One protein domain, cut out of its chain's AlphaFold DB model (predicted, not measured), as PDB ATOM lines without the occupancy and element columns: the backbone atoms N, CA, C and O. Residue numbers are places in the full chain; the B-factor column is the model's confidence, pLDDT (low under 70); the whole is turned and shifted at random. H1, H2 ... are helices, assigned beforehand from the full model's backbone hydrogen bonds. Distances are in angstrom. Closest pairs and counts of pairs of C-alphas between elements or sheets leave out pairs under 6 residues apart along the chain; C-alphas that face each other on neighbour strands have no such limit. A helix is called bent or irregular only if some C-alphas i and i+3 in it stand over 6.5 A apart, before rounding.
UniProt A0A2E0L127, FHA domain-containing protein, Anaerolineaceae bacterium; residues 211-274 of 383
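Overview. This is residues 211 to 274 of the 383 residues of the protein "FHA domain-containing protein" of Anaerolineaceae bacterium (UniProt A0A2E0L127). One long kinked helix, H3, runs through most of the length of a thin, loose model, with two short helical turns, H1 and H2, folded back beside its first part and a short turn, H4, at its far end. Before H1 a long stretch with no named element, residues 211 to 232, makes a loop and then runs beside H3 to reach H1; residues 266 to 274, with H4, stick out. The printed part has 64 residues, 35 of them in four named helices in the order H1, H2, H3, H4, with no named strand; the class is all helix. The whole is loose, with a radius of gyration of the C-alphas of 14.0 A, and only just flat, spanning 43 by 28 by 13 A.

Arrangement. Residues 211 to 232 come first, their C-alphas 5 to 19 A from the mean of all C-alphas. H1, residues 233 to 237, follows, and a tight link of 2 residues joins it to H2, residues 240 to 243. H1 and H2 touch only at the corner by their link; their closest C-alphas, of Leu 235 and Glu 243, are 4.8 A apart. Another tight link of 2 residues leads to H3, residues 246 to 267. H1 touches H3, with residues 248 to 256 of H3 alone; the closest C-alphas, of Leu 235 and Gly 249, are 6.4 A apart. H2 and H3 are close but not clearly touching, the C-alphas of Tyr 242 and Val 248 being their closest at 6.9 A. H3 has a kink of 59 degrees near residue 258 and is irregular there, with C-alphas 258 and 261 standing 7.1 A apart. H4, residues 269 to 272, and H3 meet only through their link, a tight one of 1 residue. H4 is apart from H1 and from H2. In H3, 14 of 18 O i to N i+4 pairs are within hydrogen-bond range; H1 has 0 of 1 but 2 of 2 O i to N i+3 pairs, and H2 and H4 are too short for an O i to N i+4 pair.

Along the chain. H1 begins at C-alpha 233, at (115.458, 148.272, 136.142), and measures 8.3 A from first to last C-alpha. It is neither bent nor irregular, but only just: C-alphas 233 and 236 are 6.2 A apart. H2 measures 5.0 A. H3 runs 27.4 A from C-alpha 246, at (109.635, 137.869, 132.882), to C-alpha 267. H4 measures 5.3 A and ends at C-alpha 272, at (136.176, 163.050, 133.907).

Size, cuts and confidence. The two C-alphas farthest apart, of Ile 241 and Ser 274, are 43.6 A apart, while those of Ser 211 and Ser 274 are 14.2 A apart. Residues 266 to 274, of which 269 to 272 belong to H4, stand free. The printed part has no cut, and no link between named helices is long. The mean pLDDT of the printed part is 75.2; residues 211 to 228 are under 70.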
ATOM      1  N   SER A 211     139.654 152.889 137.998       39.72
ATOM      2  CA  SER A 211     140.623 151.818 137.786       39.72
ATOM      3  C   SER A 211     140.682 151.573 136.289       39.72
ATOM      4  O   SER A 211     139.628 151.455 135.663       39.72
ATOM      5  N   ARG A 212     141.906 151.571 135.739       39.94
ATOM      6  CA  ARG A 212     142.243 151.262 134.341       39.94
ATOM      7  C   ARG A 212     141.118 150.465 133.681       39.94
ATOM      8  O   ARG A 212     140.915 149.302 134.034       39.94
ATOM      9  N   MET A 213     140.409 151.083 132.735       40.69
ATOM     10  CA  MET A 213     139.451 150.402 131.854       40.69
ATOM     11  C   MET A 213     140.190 149.490 130.855       40.69
ATOM     12  O   MET A 213     139.892 149.470 129.665       40.69
ATOM     13  N   ASP A 214     141.185 148.749 131.338       35.84
ATOM     14  CA  ASP A 214     141.966 147.797 130.572       35.84
ATOM     15  C   ASP A 214     141.333 146.418 130.773       35.84
ATOM     16  O   ASP A 214     141.672 145.665 131.686       35.84
ATOM     17  N   GLY A 215     140.378 146.103 129.899       42.84
ATOM     18  CA  GLY A 215     139.863 144.751 129.718       42.84
ATOM     19  C   GLY A 215     138.532 144.423 130.397       42.84
ATOM     20  O   GLY A 215     137.973 145.162 131.210       42.84
ATOM     21  N   TYR A 216     138.021 143.264 129.993       40.34
ATOM     22  CA  TYR A 216     136.798 142.657 130.495       40.34
ATOM     23  C   TYR A 216     137.135 141.674 131.626       40.34
ATOM     24  O   TYR A 216     138.171 141.009 131.592       40.34
ATOM     25  N   ASP A 217     136.261 141.544 132.623       51.22
ATOM     26  CA  ASP A 217     136.342 140.476 133.612       51.22
ATOM     27  C   ASP A 217     136.165 139.099 132.942       51.22
ATOM     28  O   ASP A 217     135.797 138.979 131.772       51.22
ATOM     29  N   THR A 218     136.384 138.024 133.702       41.50
ATOM     30  CA  THR A 218     136.235 136.629 133.233       41.50
ATOM     31  C   THR A 218     134.849 136.275 132.666       41.50
ATOM     32  O   THR A 218     134.653 135.159 132.192       41.50
ATOM     33  N   ARG A 219     133.870 137.183 132.752       46.91
ATOM     34  CA  ARG A 219     132.498 137.039 132.255       46.91
ATOM     35  C   ARG A 219     132.137 138.080 131.185       46.91
ATOM     36  O   ARG A 219     130.983 138.108 130.770       46.91
ATOM     37  N   GLY A 220     133.090 138.891 130.719       48.97
ATOM     38  CA  GLY A 220     132.877 139.866 129.647       48.97
ATOM     39  C   GLY A 220     132.428 141.258 130.105       48.97
ATOM     40  O   GLY A 220     132.049 142.060 129.257       48.97
ATOM     41  N   TYR A 221     132.462 141.581 131.405       52.78
ATOM     42  CA  TYR A 221     132.080 142.914 131.902       52.78
ATOM     43  C   TYR A 221     133.280 143.852 132.013       52.78
ATOM     44  O   TYR A 221     134.320 143.460 132.530       52.78
ATOM     45  N   LEU A 222     133.130 145.109 131.590       50.38
ATOM     46  CA  LEU A 222     134.147 146.145 131.797       50.38
ATOM     47  C   LEU A 222     134.478 146.298 133.288       50.38
ATOM     48  O   LEU A 222     133.586 146.410 134.134       50.38
ATOM     49  N   HIS A 223     135.771 146.287 133.608       52.09
ATOM     50  CA  HIS A 223     136.234 146.373 134.988       52.09
ATOM     51  C   HIS A 223     135.795 147.699 135.642       52.09
ATOM     52  O   HIS A 223     135.896 148.761 135.034       52.09
ATOM     53  N   GLY A 224     135.271 147.637 136.873       55.50
ATOM     54  CA  GLY A 224     134.794 148.812 137.621       55.50
ATOM     55  C   GLY A 224     133.344 149.243 137.350       55.50
ATOM     56  O   GLY A 224     132.825 150.082 138.085       55.50
ATOM     57  N   ILE A 225     132.657 148.648 136.367       62.25
ATOM     58  CA  ILE A 225     131.243 148.939 136.086       62.25
ATOM     59  C   ILE A 225     130.348 148.008 136.927       62.25
ATOM     60  O   ILE A 225     130.595 146.797 136.955       62.25
ATOM     61  N   PRO A 226     129.320 148.529 137.632       64.19
ATOM     62  CA  PRO A 226     128.394 147.705 138.398       64.19
ATOM     63  C   PRO A 226     127.757 146.634 137.515       64.19
ATOM     64  O   PRO A 226     127.336 146.906 136.390       64.19
ATOM     65  N   LYS A 227     127.665 145.408 138.036       65.81
ATOM     66  CA  LYS A 227     126.982 144.324 137.327       65.81
ATOM     67  C   LYS A 227     125.495 144.657 137.203       65.81
ATOM     68  O   LYS A 227     124.923 145.144 138.182       65.81
ATOM     69  N   PRO A 228     124.871 144.374 136.045       67.56
ATOM     70  CA  PRO A 228     123.443 144.574 135.902       67.56
ATOM     71  C   PRO A 228     122.694 143.726 136.947       67.56
ATOM     72  O   PRO A 228     123.138 142.618 137.271       67.56
ATOM     73  N   PRO A 229     121.593 144.247 137.507       72.25
ATOM     74  CA  PRO A 229     120.780 143.523 138.478       72.25
ATOM     75  C   PRO A 229     120.157 142.255 137.874       72.25
ATOM     76  O   PRO A 229     120.056 142.108 136.659       72.25
ATOM     77  N   GLU A 230     119.698 141.330 138.727       76.69
ATOM     78  CA  GLU A 230     119.047 140.081 138.280       76.69
ATOM     79  C   GLU A 230     117.746 140.321 137.493       76.69
ATOM     80  O   GLU A 230     117.314 139.462 136.724       76.69
ATOM     81  N   LYS A 231     117.125 141.492 137.666       82.69
ATOM     82  CA  LYS A 231     115.968 141.960 136.900       82.69
ATOM     83  C   LYS A 231     116.256 143.341 136.333       82.69
ATOM     84  O   LYS A 231     116.822 144.169 137.042       82.69
ATOM     85  N   SER A 232     115.826 143.585 135.095       88.06
ATOM     86  CA  SER A 232     116.004 144.884 134.446       88.06
ATOM     87  C   SER A 232     115.318 145.993 135.241       88.06
ATOM     88  O   SER A 232     114.138 145.879 135.580       88.06
ATOM     89  N   THR A 233     116.042 147.081 135.506       87.25
ATOM     90  CA  THR A 233     115.458 148.272 136.142       87.25
ATOM     91  C   THR A 233     114.550 149.026 135.181       87.25
ATOM     92  O   THR A 233     113.684 149.783 135.612       87.25
ATOM     93  N   TRP A 234     114.696 148.797 133.875       90.06
ATOM     94  CA  TRP A 234     113.947 149.513 132.849       90.06
ATOM     95  C   TRP A 234     112.471 149.120 132.768       90.06
ATOM     96  O   TRP A 234     111.679 149.873 132.201       90.06
ATOM     97  N   LEU A 235     112.080 148.002 133.388       91.19
ATOM     98  CA  LEU A 235     110.677 147.597 133.532       91.19
ATOM     99  C   LEU A 235     109.818 148.693 134.182       91.19
ATOM    100  O   LEU A 235     108.684 148.893 133.758       91.19
ATOM    101  N   GLN A 236     110.387 149.469 135.114       91.56
ATOM    102  CA  GLN A 236     109.696 150.566 135.809       91.56
ATOM    103  C   GLN A 236     109.255 151.713 134.880       91.56
ATOM    104  O   GLN A 236     108.461 152.568 135.270       91.56
ATOM    105  N   TYR A 237     109.816 151.783 133.667       92.56
ATOM    106  CA  TYR A 237     109.482 152.804 132.673       92.56
ATOM    107  C   TYR A 237     108.442 152.325 131.654       92.56
ATOM    108  O   TYR A 237     107.984 153.125 130.833       92.56
ATOM    109  N   LEU A 238     108.068 151.043 131.676       93.56
ATOM    110  CA  LEU A 238     107.063 150.484 130.779       93.56
ATOM    111  C   LEU A 238     105.644 150.612 131.360       93.56
ATOM    112  O   LEU A 238     105.465 150.780 132.564       93.56
ATOM    113  N   PRO A 239     104.594 150.529 130.519       94.62
ATOM    114  CA  PRO A 239     103.225 150.392 131.007       94.62
ATOM    115  C   PRO A 239     103.061 149.169 131.921       94.62
ATOM    116  O   PRO A 239     103.636 148.119 131.642       94.62
ATOM    117  N   ALA A 240     102.185 149.270 132.928       90.88
ATOM    118  CA  ALA A 240     101.999 148.262 133.982       90.88
ATOM    119  C   ALA A 240     101.784 146.814 133.488       90.88
ATOM    120  O   ALA A 240     102.148 145.870 134.175       90.88
ATOM    121  N   ILE A 241     101.225 146.617 132.286       92.06
ATOM    122  CA  ILE A 241     101.032 145.278 131.701       92.06
ATOM    123  C   ILE A 241     102.352 144.553 131.381       92.06
ATOM    124  O   ILE A 241     102.363 143.332 131.290       92.06
ATOM    125  N   TYR A 242     103.451 145.293 131.211       89.12
ATOM    126  CA  TYR A 242     104.773 144.758 130.878       89.12
ATOM    127  C   TYR A 242     105.754 144.791 132.053       89.12
ATOM    128  O   TYR A 242     106.824 144.201 131.953       89.12
ATOM    129  N   GLU A 243     105.416 145.467 133.152       89.12
ATOM    130  CA  GLU A 243     106.311 145.669 134.300       89.12
ATOM    131  C   GLU A 243     106.617 144.357 135.047       89.12
ATOM    132  O   GLU A 243     107.711 144.178 135.578       89.12
ATOM    133  N   GLU A 244     105.678 143.406 135.027       87.31
ATOM    134  CA  GLU A 244     105.816 142.086 135.662       87.31
ATOM    135  C   GLU A 244     106.207 140.965 134.677       87.31
ATOM    136  O   GLU A 244     106.358 139.811 135.084       87.31
ATOM    137  N   ASP A 245     106.388 141.275 133.387       90.69
ATOM    138  CA  ASP A 245     106.668 140.262 132.365       90.69
ATOM    139  C   ASP A 245     108.132 139.781 132.421       90.69
ATOM    140  O   ASP A 245     109.089 140.527 132.189       90.69
ATOM    141  N   GLU A 246     108.316 138.490 132.718       87.88
ATOM    142  CA  GLU A 246     109.635 137.869 132.882       87.88
ATOM    143  C   GLU A 246     110.437 137.805 131.570       87.88
ATOM    144  O   GLU A 246     111.671 137.883 131.576       87.88
ATOM    145  N   PHE A 247     109.763 137.650 130.429       92.88
ATOM    146  CA  PHE A 247     110.425 137.637 129.129       92.88
ATOM    147  C   PHE A 247     110.922 139.037 128.770       92.88
ATOM    148  O   PHE A 247     112.098 139.189 128.437       92.88
ATOM    149  N   VAL A 248     110.068 140.053 128.903       92.81
ATOM    150  CA  VAL A 248     110.427 141.454 128.651       92.81
ATOM    151  C   VAL A 248     111.560 141.882 129.579       92.81
ATOM    152  O   VAL A 248     112.531 142.470 129.111       92.81
ATOM    153  N   GLY A 249     111.514 141.507 130.860       91.81
ATOM    154  CA  GLY A 249     112.594 141.783 131.807       91.81
ATOM    155  C   GLY A 249     113.941 141.207 131.368       91.81
ATOM    156  O   GLY A 249     114.947 141.919 131.370       91.81
ATOM    157  N   ARG A 250     113.976 139.938 130.937       90.38
ATOM    158  CA  ARG A 250     115.205 139.305 130.420       90.38
ATOM    159  C   ARG A 250     115.661 139.891 129.085       90.38
ATOM    160  O   ARG A 250     116.861 140.007 128.860       90.38
ATOM    161  N   TYR A 251     114.729 140.267 128.214       92.25
ATOM    162  CA  TYR A 251     115.032 140.921 126.943       92.25
ATOM    163  C   TYR A 251     115.666 142.302 127.161       92.25
ATOM    164  O   TYR A 251     116.697 142.611 126.566       92.25
ATOM    165  N   LEU A 252     115.110 143.105 128.072       92.19
ATOM    166  CA  LEU A 252     115.641 144.423 128.416       92.19
ATOM    167  C   LEU A 252     117.008 144.355 129.096       92.19
ATOM    168  O   LEU A 252     117.825 145.234 128.843       92.19
ATOM    169  N   LEU A 253     117.304 143.302 129.870       89.38
ATOM    170  CA  LEU A 253     118.636 143.110 130.460       89.38
ATOM    171  C   LEU A 253     119.756 143.088 129.411       89.38
ATOM    172  O   LEU A 253     120.864 143.530 129.707       89.38
ATOM    173  N   ILE A 254     119.480 142.625 128.187       87.44
ATOM    174  CA  ILE A 254     120.452 142.671 127.087       87.44
ATOM    175  C   ILE A 254     120.817 144.129 126.799       87.44
ATOM    176  O   ILE A 254     121.991 144.489 126.838       87.44
ATOM    177  N   PHE A 255     119.823 144.988 126.584       89.62
ATOM    178  CA  PHE A 255     120.060 146.403 126.307       89.62
ATOM    179  C   PHE A 255     120.627 147.132 127.521       89.62
ATOM    180  O   PHE A 255     121.613 147.844 127.386       89.62
ATOM    181  N   GLU A 256     120.082 146.912 128.713       86.94
ATOM    182  CA  GLU A 256     120.587 147.526 129.941       86.94
ATOM    183  C   GLU A 256     122.062 147.176 130.169       86.94
ATOM    184  O   GLU A 256     122.847 148.050 130.521       86.94
ATOM    185  N   SER A 257     122.486 145.947 129.852       82.00
ATOM    186  CA  SER A 257     123.902 145.566 129.893       82.00
ATOM    187  C   SER A 257     124.756 146.270 128.831       82.00
ATOM    188  O   SER A 257     125.871 146.691 129.135       82.00
ATOM    189  N   LEU A 258     124.231 146.462 127.613       84.12
ATOM    190  CA  LEU A 258     124.912 147.198 126.540       84.12
ATOM    191  C   LEU A 258     125.056 148.691 126.870       84.12
ATOM    192  O   LEU A 258     126.071 149.302 126.544       84.12
ATOM    193  N   PHE A 259     124.053 149.277 127.526       83.75
ATOM    194  CA  PHE A 259     124.020 150.694 127.892       83.75
ATOM    195  C   PHE A 259     124.618 150.988 129.274       83.75
ATOM    196  O   PHE A 259     124.865 152.155 129.587       83.75
ATOM    197  N   ALA A 260     124.890 149.970 130.095       78.44
ATOM    198  CA  ALA A 260     125.479 150.139 131.422       78.44
ATOM    199  C   ALA A 260     126.774 150.973 131.409       78.44
ATOM    200  O   ALA A 260     126.879 151.881 132.238       78.44
ATOM    201  N   PRO A 261     127.721 150.788 130.462       71.06
ATOM    202  CA  PRO A 261     128.924 151.616 130.424       71.06
ATOM    203  C   PRO A 261     128.644 153.095 130.166       71.06
ATOM    204  O   PRO A 261     129.261 153.960 130.784       71.06
ATOM    205  N   LEU A 262     127.683 153.391 129.288       79.19
ATOM    206  CA  LEU A 262     127.290 154.765 128.980       79.19
ATOM    207  C   LEU A 262     126.593 155.418 130.171       79.19
ATOM    208  O   LEU A 262     126.927 156.541 130.532       79.19
ATOM    209  N   THR A 263     125.667 154.702 130.807       79.69
ATOM    210  CA  THR A 263     124.946 155.202 131.986       79.69
ATOM    211  C   THR A 263     125.921 155.484 133.124       79.69
ATOM    212  O   THR A 263     125.908 156.569 133.694       79.69
ATOM    213  N   TRP A 264     126.855 154.562 133.375       75.25
ATOM    214  CA  TRP A 264     127.901 154.749 134.377       75.25
ATOM    215  C   TRP A 264     128.791 155.959 134.076       75.25
ATOM    216  O   TRP A 264     129.097 156.731 134.984       75.25
ATOM    217  N   MET A 265     129.181 156.157 132.812       72.38
ATOM    218  CA  MET A 265     129.963 157.323 132.395       72.38
ATOM    219  C   MET A 265     129.205 158.631 132.633       72.38
ATOM    220  O   MET A 265     129.799 159.593 133.111       72.38
ATOM    221  N   VAL A 266     127.907 158.671 132.322       80.31
ATOM    222  CA  VAL A 266     127.056 159.850 132.546       80.31
ATOM    223  C   VAL A 266     126.903 160.136 134.042       80.31
ATOM    224  O   VAL A 266     127.114 161.270 134.469       80.31
ATOM    225  N   ASP A 267     126.608 159.112 134.843       77.31
ATOM    226  CA  ASP A 267     126.410 159.240 136.292       77.31
ATOM    227  C   ASP A 267     127.688 159.643 137.041       77.31
ATOM    228  O   ASP A 267     127.616 160.220 138.128       77.31
ATOM    229  N   ASN A 268     128.858 159.342 136.470       74.69
ATOM    230  CA  ASN A 268     130.173 159.637 137.044       74.69
ATOM    231  C   ASN A 268     130.983 160.606 136.173       74.69
ATOM    232  O   ASN A 268     132.217 160.613 136.207       74.69
ATOM    233  N   PHE A 269     130.304 161.437 135.380       80.88
ATOM    234  CA  PHE A 269     130.961 162.394 134.491       80.88
ATOM    235  C   PHE A 269     131.819 163.412 135.260       80.88
ATOM    236  O   PHE A 269     132.803 163.927 134.730       80.88
ATOM    237  N   ASP A 270     131.514 163.663 136.536       79.69
ATOM    238  CA  ASP A 270     132.326 164.503 137.417       79.69
ATOM    239  C   ASP A 270     133.763 163.982 137.589       79.69
ATOM    240  O   ASP A 270     134.685 164.785 137.726       79.69
ATOM    241  N   LEU A 271     133.985 162.665 137.494       77.94
ATOM    242  CA  LEU A 271     135.327 162.072 137.518       77.94
ATOM    243  C   LEU A 271     136.145 162.471 136.286       77.94
ATOM    244  O   LEU A 271     137.342 162.723 136.384       77.94
ATOM    245  N   TYR A 272     135.505 162.611 135.129       79.88
ATOM    246  CA  TYR A 272     136.176 163.050 133.907       79.88
ATOM    247  C   TYR A 272     136.585 164.525 133.972       79.88
ATOM    248  O   TYR A 272     137.460 164.941 133.230       79.88
ATOM    249  N   LEU A 273     136.005 165.326 134.868       83.00
ATOM    250  CA  LEU A 273     136.377 166.733 135.053       83.00
ATOM    251  C   LEU A 273     137.467 166.938 136.113       83.00
ATOM    252  O   LEU A 273     137.941 168.060 136.289       83.00
ATOM    253  N   SER A 274     137.869 165.880 136.822       84.25
ATOM    254  CA  SER A 274     138.908 165.955 137.847       84.25
ATOM    255  C   SER A 274     140.283 165.607 137.263       84.25
ATOM    256  O   SER A 274     140.480 164.475 136.810       84.25
TER     257      SER A 274